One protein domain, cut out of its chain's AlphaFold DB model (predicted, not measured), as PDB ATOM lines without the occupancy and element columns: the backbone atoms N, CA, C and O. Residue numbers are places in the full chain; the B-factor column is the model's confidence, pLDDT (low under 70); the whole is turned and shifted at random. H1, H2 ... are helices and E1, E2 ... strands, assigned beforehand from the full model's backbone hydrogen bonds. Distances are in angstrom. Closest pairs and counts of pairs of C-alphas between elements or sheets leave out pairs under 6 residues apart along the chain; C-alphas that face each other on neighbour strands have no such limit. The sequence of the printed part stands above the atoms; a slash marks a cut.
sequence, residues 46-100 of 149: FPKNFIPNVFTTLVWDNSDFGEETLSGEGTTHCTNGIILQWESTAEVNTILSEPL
ATOM      1  N   PHE A  46       3.857  17.903   1.443       67.69
ATOM      2  CA  PHE A  46       3.681  19.189   2.064       67.69
ATOM      3  C   PHE A  46       2.477  19.180   3.017       67.69
ATOM      4  O   PHE A  46       1.432  18.606   2.693       67.69
ATOM      5  N   PRO A  47       2.588  19.840   4.182       73.12
ATOM      6  CA  PRO A  47       1.443  20.083   5.049       73.12
ATOM      7  C   PRO A  47       0.305  20.734   4.251       73.12
ATOM      8  O   PRO A  47       0.557  21.511   3.335       73.12
ATOM      9  N   LYS A  48      -0.952  20.448   4.613       69.38
ATOM     10  CA  LYS A  48      -2.154  20.799   3.824       69.38
ATOM     11  C   LYS A  48      -2.279  22.276   3.407       69.38
ATOM     12  O   LYS A  48      -3.035  22.569   2.491       69.38
ATOM     13  N   ASN A  49      -1.557  23.180   4.065       76.00
ATOM     14  CA  ASN A  49      -1.612  24.623   3.825       76.00
ATOM     15  C   ASN A  49      -0.487  25.140   2.911       76.00
ATOM     16  O   ASN A  49      -0.395  26.343   2.696       76.00
ATOM     17  N   PHE A  50       0.373  24.261   2.396       78.50
ATOM     18  CA  PHE A  50       1.446  24.641   1.483       78.50
ATOM     19  C   PHE A  50       1.000  24.548   0.030       78.50
ATOM     20  O   PHE A  50       0.408  23.562  -0.413       78.50
ATOM     21  N   ILE A  51       1.329  25.589  -0.720       79.56
ATOM     22  CA  ILE A  51       0.990  25.749  -2.124       79.56
ATOM     23  C   ILE A  51       2.108  25.115  -2.965       79.56
ATOM     24  O   ILE A  51       3.285  25.438  -2.772       79.56
ATOM     25  N   PRO A  52       1.794  24.205  -3.902       74.00
ATOM     26  CA  PRO A  52       2.801  23.628  -4.784       74.00
ATOM     27  C   PRO A  52       3.389  24.694  -5.723       74.00
ATOM     28  O   PRO A  52       2.710  25.644  -6.102       74.00
ATOM     29  N   ASN A  53       4.643  24.505  -6.143       72.75
ATOM     30  CA  ASN A  53       5.355  25.364  -7.105       72.75
ATOM     31  C   ASN A  53       5.575  26.830  -6.673       72.75
ATOM     32  O   ASN A  53       5.880  27.671  -7.516       72.75
ATOM     33  N   VAL A  54       5.473  27.140  -5.378       79.38
ATOM     34  CA  VAL A  54       5.807  28.464  -4.825       79.38
ATOM     35  C   VAL A  54       7.182  28.422  -4.164       79.38
ATOM     36  O   VAL A  54       7.544  27.443  -3.502       79.38
ATOM     37  N   PHE A  55       7.954  29.501  -4.328       82.06
ATOM     38  CA  PHE A  55       9.245  29.651  -3.661       82.06
ATOM     39  C   PHE A  55       9.087  29.458  -2.148       82.06
ATOM     40  O   PHE A  55       8.305  30.148  -1.493       82.06
ATOM     41  N   THR A  56       9.836  28.501  -1.607       85.00
ATOM     42  CA  THR A  56       9.742  28.080  -0.210       85.00
ATOM     43  C   THR A  56      11.146  28.035   0.372       85.00
ATOM     44  O   THR A  56      12.037  27.411  -0.200       85.00
ATOM     45  N   THR A  57      11.351  28.722   1.492       88.62
ATOM     46  CA  THR A  57      12.607  28.692   2.243       88.62
ATOM     47  C   THR A  57      12.496  27.666   3.352       88.62
ATOM     48  O   THR A  57      11.506  27.621   4.082       88.62
ATOM     49  N   LEU A  58      13.528  26.845   3.465       89.06
ATOM     50  CA  LEU A  58      13.593  25.763   4.418       89.06
ATOM     51  C   LEU A  58      14.805  25.956   5.320       89.06
ATOM     52  O   LEU A  58      15.910  26.181   4.825       89.06
ATOM     53  N   VAL A  59      14.593  25.873   6.629       92.00
ATOM     54  CA  VAL A  59      15.650  25.987   7.634       92.00
ATOM     55  C   VAL A  59      15.524  24.802   8.574       92.00
ATOM     56  O   VAL A  59      14.452  24.574   9.126       92.00
ATOM     57  N   TRP A  60      16.609  24.059   8.754       91.38
ATOM     58  CA  TRP A  60      16.692  22.981   9.730       91.38
ATOM     59  C   TRP A  60      17.867  23.210  10.655       91.38
ATOM     60  O   TRP A  60      18.919  23.673  10.215       91.38
ATOM     61  N   ASP A  61      17.661  22.868  11.918       92.44
ATOM     62  CA  ASP A  61      18.674  22.927  12.955       92.44
ATOM     63  C   ASP A  61      18.574  21.691  13.851       92.44
ATOM     64  O   ASP A  61      17.476  21.185  14.106       92.44
ATOM     65  N   ASN A  62      19.717  21.205  14.322       87.44
ATOM     66  CA  ASN A  62      19.767  20.141  15.315       87.44
ATOM     67  C   ASN A  62      19.861  20.790  16.692       87.44
ATOM     68  O   ASN A  62      20.832  21.462  17.022       87.44
ATOM     69  N   SER A  63      18.826  20.600  17.495       82.31
ATOM     70  CA  SER A  63      18.807  20.980  18.897       82.31
ATOM     71  C   SER A  63      19.249  19.774  19.723       82.31
ATOM     72  O   SER A  63      18.429  19.017  20.245       82.31
ATOM     73  N   ASP A  64      20.563  19.595  19.808       83.56
ATOM     74  CA  ASP A  64      21.182  18.590  20.663       83.56
ATOM     75  C   ASP A  64      21.431  19.196  22.057       83.56
ATOM     76  O   ASP A  64      22.072  20.235  22.202       83.56
ATOM     77  N   PHE A  65      20.876  18.581  23.103       75.62
ATOM     78  CA  PHE A  65      21.078  18.993  24.498       75.62
ATOM     79  C   PHE A  65      21.714  17.850  25.292       75.62
ATOM     80  O   PHE A  65      21.251  16.712  25.224       75.62
ATOM     81  N   GLY A  66      22.737  18.163  26.095       71.38
ATOM     82  CA  GLY A  66      23.391  17.184  26.974       71.38
ATOM     83  C   GLY A  66      24.365  16.238  26.262       71.38
ATOM     84  O   GLY A  66      24.670  15.171  26.779       71.38
ATOM     85  N   GLU A  67      24.861  16.634  25.092       66.25
ATOM     86  CA  GLU A  67      25.715  15.867  24.174       66.25
ATOM     87  C   GLU A  67      27.021  15.297  24.778       66.25
ATOM     88  O   GLU A  67      27.585  14.351  24.232       66.25
ATOM     89  N   GLU A  68      27.463  15.773  25.946       64.56
ATOM     90  CA  GLU A  68      28.657  15.281  26.651       64.56
ATOM     91  C   GLU A  68      28.343  14.264  27.767       64.56
ATOM     92  O   GLU A  68      28.816  14.391  28.899       64.56
ATOM     93  N   THR A  69      27.561  13.221  27.476       66.38
ATOM     94  CA  THR A  69      27.415  12.076  28.396       66.38
ATOM     95  C   THR A  69      28.068  10.817  27.825       66.38
ATOM     96  O   THR A  69      27.824  10.418  26.692       66.38
ATOM     97  N   LEU A  70      28.900  10.146  28.633       71.12
ATOM     98  CA  LEU A  70      29.565   8.886  28.260       71.12
ATOM     99  C   LEU A  70      28.577   7.736  27.991       71.12
ATOM    100  O   LEU A  70      28.925   6.788  27.290       71.12
ATOM    101  N   SER A  71      27.372   7.800  28.565       77.25
ATOM    102  CA  SER A  71      26.319   6.789  28.415       77.25
ATOM    103  C   SER A  71      25.279   7.125  27.342       77.25
ATOM    104  O   SER A  71      24.535   6.230  26.949       77.25
ATOM    105  N   GLY A  72      25.195   8.383  26.887       69.69
ATOM    106  CA  GLY A  72      24.097   8.866  26.040       69.69
ATOM    107  C   GLY A  72      22.742   8.967  26.758       69.69
ATOM    108  O   GLY A  72      21.725   9.228  26.122       69.69
ATOM    109  N   GLU A  73      22.691   8.743  28.073       72.69
ATOM    110  CA  GLU A  73      21.453   8.820  28.850       72.69
ATOM    111  C   GLU A  73      21.138  10.275  29.224       72.69
ATOM    112  O   GLU A  73      22.011  11.021  29.667       72.69
ATOM    113  N   GLY A  74      19.879  10.687  29.046       75.06
ATOM    114  CA  GLY A  74      19.448  12.063  29.306       75.06
ATOM    115  C   GLY A  74      19.822  13.065  28.209       75.06
ATOM    116  O   GLY A  74      19.606  14.263  28.398       75.06
ATOM    117  N   THR A  75      20.346  12.608  27.065       80.94
ATOM    118  CA  THR A  75      20.553  13.479  25.904       80.94
ATOM    119  C   THR A  75      19.250  13.659  25.138       80.94
ATOM    120  O   THR A  75      18.438  12.741  25.000       80.94
ATOM    121  N   THR A  76      19.017  14.876  24.658       78.94
ATOM    122  CA  THR A  76      17.917  15.155  23.732       78.94
ATOM    123  C   THR A  76      18.517  15.380  22.363       78.94
ATOM    124  O   THR A  76      19.319  16.291  22.201       78.94
ATOM    125  N   HIS A  77      18.108  14.560  21.401       82.62
ATOM    126  CA  HIS A  77      18.453  14.724  19.997       82.62
ATOM    127  C   HIS A  77      17.179  15.063  19.235       82.62
ATOM    128  O   HIS A  77      16.367  14.176  18.952       82.62
ATOM    129  N   CYS A  78      16.960  16.344  18.943       83.00
ATOM    130  CA  CYS A  78      15.833  16.759  18.118       83.00
ATOM    131  C   CYS A  78      16.287  17.593  16.921       83.00
ATOM    132  O   CYS A  78      17.069  18.526  17.039       83.00
ATOM    133  N   THR A  79      15.761  17.263  15.742       86.19
ATOM    134  CA  THR A  79      15.923  18.085  14.543       86.19
ATOM    135  C   THR A  79      14.683  18.949  14.392       86.19
ATOM    136  O   THR A  79      13.587  18.448  14.130       86.19
ATOM    137  N   ASN A  80      14.859  20.255  14.546       88.38
ATOM    138  CA  ASN A  80      13.805  21.240  14.384       88.38
ATOM    139  C   ASN A  80      13.850  21.810  12.965       88.38
ATOM    140  O   ASN A  80      14.916  22.041  12.400       88.38
ATOM    141  N   GLY A  81      12.677  22.025  12.374       88.62
ATOM    142  CA  GLY A  81      12.539  22.549  11.019       88.62
ATOM    143  C   GLY A  81      11.546  23.698  10.962       88.62
ATOM    144  O   GLY A  81      10.464  23.615  11.542       88.62
ATOM    145  N   ILE A  82      11.897  24.753  10.233       88.25
ATOM    146  CA  ILE A  82      11.018  25.872   9.905       88.25
ATOM    147  C   ILE A  82      10.857  25.918   8.387       88.25
ATOM    148  O   ILE A  82      11.832  25.924   7.634       88.25
ATOM    149  N   ILE A  83       9.603  25.979   7.944       87.62
ATOM    150  CA  ILE A  83       9.236  26.102   6.535       87.62
ATOM    151  C   ILE A  83       8.551  27.456   6.349       87.62
ATOM    152  O   ILE A  83       7.512  27.717   6.956       87.62
ATOM    153  N   LEU A  84       9.127  28.311   5.506       87.69
ATOM    154  CA  LEU A  84       8.592  29.627   5.164       87.69
ATOM    155  C   LEU A  84       8.155  29.628   3.702       87.69
ATOM    156  O   LEU A  84       8.977  29.461   2.801       87.69
ATOM    157  N   GLN A  85       6.872  29.859   3.461       85.94
ATOM    158  CA  GLN A  85       6.322  30.048   2.124       85.94
ATOM    159  C   GLN A  85       5.557  31.367   2.096       85.94
ATOM    160  O   GLN A  85       4.771  31.648   2.999       85.94
ATOM    161  N   TRP A  86       5.817  32.190   1.080       78.88
ATOM    162  CA  TRP A  86       5.068  33.428   0.892       78.88
ATOM    163  C   TRP A  86       3.631  33.111   0.496       78.88
ATOM    164  O   TRP A  86       3.386  32.230  -0.330       78.88
ATOM    165  N   GLU A  87       2.687  33.854   1.067       70.88
ATOM    166  CA  GLU A  87       1.301  33.801   0.630       70.88
ATOM    167  C   GLU A  87       1.238  34.250  -0.834       70.88
ATOM    168  O   GLU A  87       1.573  35.382  -1.187       70.88
ATOM    169  N   SER A  88       0.872  33.318  -1.708       61.84
ATOM    170  CA  SER A  88       0.747  33.574  -3.135       61.84
ATOM    171  C   SER A  88      -0.545  34.359  -3.378       61.84
ATOM    172  O   SER A  88      -1.606  33.773  -3.610       61.84
ATOM    173  N   THR A  89      -0.469  35.687  -3.377       59.50
ATOM    174  CA  THR A  89      -1.462  36.505  -4.082       59.50
ATOM    175  C   THR A  89      -1.206  36.392  -5.589       59.50
ATOM    176  O   THR A  89      -0.065  36.248  -6.032       59.50
ATOM    177  N   ALA A  90      -2.264  36.427  -6.408       59.41
ATOM    178  CA  ALA A  90      -2.170  36.266  -7.867       59.41
ATOM    179  C   ALA A  90      -1.141  37.218  -8.525       59.41
ATOM    180  O   ALA A  90      -0.523  36.889  -9.536       59.41
ATOM    181  N   GLU A  91      -0.907  38.374  -7.910       58.34
ATOM    182  CA  GLU A  91       0.066  39.378  -8.339       58.34
ATOM    183  C   GLU A  91       1.522  38.899  -8.192       58.34
ATOM    184  O   GLU A  91       2.319  39.065  -9.115       58.34
ATOM    185  N   VAL A  92       1.873  38.226  -7.087       58.28
ATOM    186  CA  VAL A  92       3.251  37.772  -6.804       58.28
ATOM    187  C   VAL A  92       3.681  36.649  -7.750       58.28
ATOM    188  O   VAL A  92       4.811  36.653  -8.242       58.28
ATOM    189  N   ASN A  93       2.775  35.725  -8.082       56.66
ATOM    190  CA  ASN A  93       3.060  34.664  -9.054       56.66
ATOM    191  C   ASN A  93       3.296  35.219 -10.459       56.66
ATOM    192  O   ASN A  93       4.115  34.679 -11.202       56.66
ATOM    193  N   THR A  94       2.613  36.312 -10.810       58.53
ATOM    194  CA  THR A  94       2.802  36.977 -12.101       58.53
ATOM    195  C   THR A  94       4.212  37.573 -12.175       58.53
ATOM    196  O   THR A  94       4.931  37.307 -13.135       58.53
ATOM    197  N   ILE A  95       4.665  38.248 -11.109       60.03
ATOM    198  CA  ILE A  95       6.019  38.823 -10.996       60.03
ATOM    199  C   ILE A  95       7.112  37.741 -11.033       60.03
ATOM    200  O   ILE A  95       8.136  37.927 -11.685       60.03
ATOM    201  N   LEU A  96       6.907  36.602 -10.363       57.09
ATOM    202  CA  LEU A  96       7.869  35.486 -10.361       57.09
ATOM    203  C   LEU A  96       7.924  34.729 -11.698       57.09
ATOM    204  O   LEU A  96       8.943  34.112 -12.005       57.09
ATOM    205  N   SER A  97       6.843  34.760 -12.483       57.66
ATOM    206  CA  SER A  97       6.768  34.107 -13.797       57.66
ATOM    207  C   SER A  97       7.424  34.912 -14.920       57.66
ATOM    208  O   SER A  97       7.720  34.359 -15.983       57.66
ATOM    209  N   GLU A  98       7.661  36.210 -14.707       59.50
ATOM    210  CA  GLU A  98       8.290  37.042 -15.720       59.50
ATOM    211  C   GLU A  98       9.785  36.710 -15.828       59.50
ATOM    212  O   GLU A  98      10.534  36.828 -14.852       59.50
ATOM    213  N   PRO A  99      10.277  36.318 -17.018       58.22
ATOM    214  CA  PRO A  99      11.699  36.112 -17.215       58.22
ATOM    215  C   PRO A  99      12.423  37.439 -16.975       58.22
ATOM    216  O   PRO A  99      12.235  38.410 -17.715       58.22
ATOM    217  N   LEU A 100      13.276  37.472 -15.947       63.53
ATOM    218  CA  LEU A 100      14.103  38.631 -15.626       63.53
ATOM    219  C   LEU A 100      14.922  39.023 -16.864       63.53
ATOM    220  O   LEU A 100      15.889  38.354 -17.241       63.53
TER     221      LEU A 100
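What this domain is: This is residues 46 to 100 of the 149 residues of an uncharacterized protein of Araneus ventricosus (UniProt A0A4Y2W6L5). Picture one long, narrow hairpin of two strands, E1 and E2, side by side, with a small helix, H1, past its open end. At the other end the turn between the strands sticks out with residues 68 to 73, and residues 46 to 55, before E1, make a loop at the open end. The printed part has 55 residues with two named strands and one named helix, in the order E1, E2, H1; the sheet, E1 - E2, is antiparallel and the class is mixed, helices and strands. The whole is extended, a rod with spans of 56 by 26 by 12 A and a radius of gyration of the C-alphas of 18.8 A.

How they stand to each other: Start with the sheet: E1, residues 56 to 65, and E2, residues 76 to 85, are antiparallel neighbours and a hairpin, with 165 degrees between their directions. Look at C-alphas 60 and 81, which face each other at 4.4 A. Then find N 59 and O 82, 2.9 A apart, and N 80 and O 61, 2.8 A apart, both pairs within hydrogen-bond range. Beyond E2 comes H1, residues 90 to 97, after a tight link of 4 residues. E1 and H1 are apart. In H1 every O i to N i+4 pair is within hydrogen-bond range.

Where its parts are: Find C-alpha 56 at (9.742, 28.080, -0.210); from there E1 runs 28.7 A to C-alpha 65 at (21.078, 18.993, 24.498). E2 returns over 28.7 A, from Thr 76 to Gln 85. H1 covers 10.9 A from Ala 90 and ends at C-alpha 97, (6.768, 34.107, -13.797).

The domain as a whole: Look to the C-alphas of Ser 71 and Glu 98 for the two farthest apart, 56.5 A. The printed part has no cut, and neither link is long: E1 to E2, with 10 residues, is short. The mean pLDDT of the printed part is 74.7; it is under 70 at residues 46, 48, 67 to 69, 72 and 88 to 100.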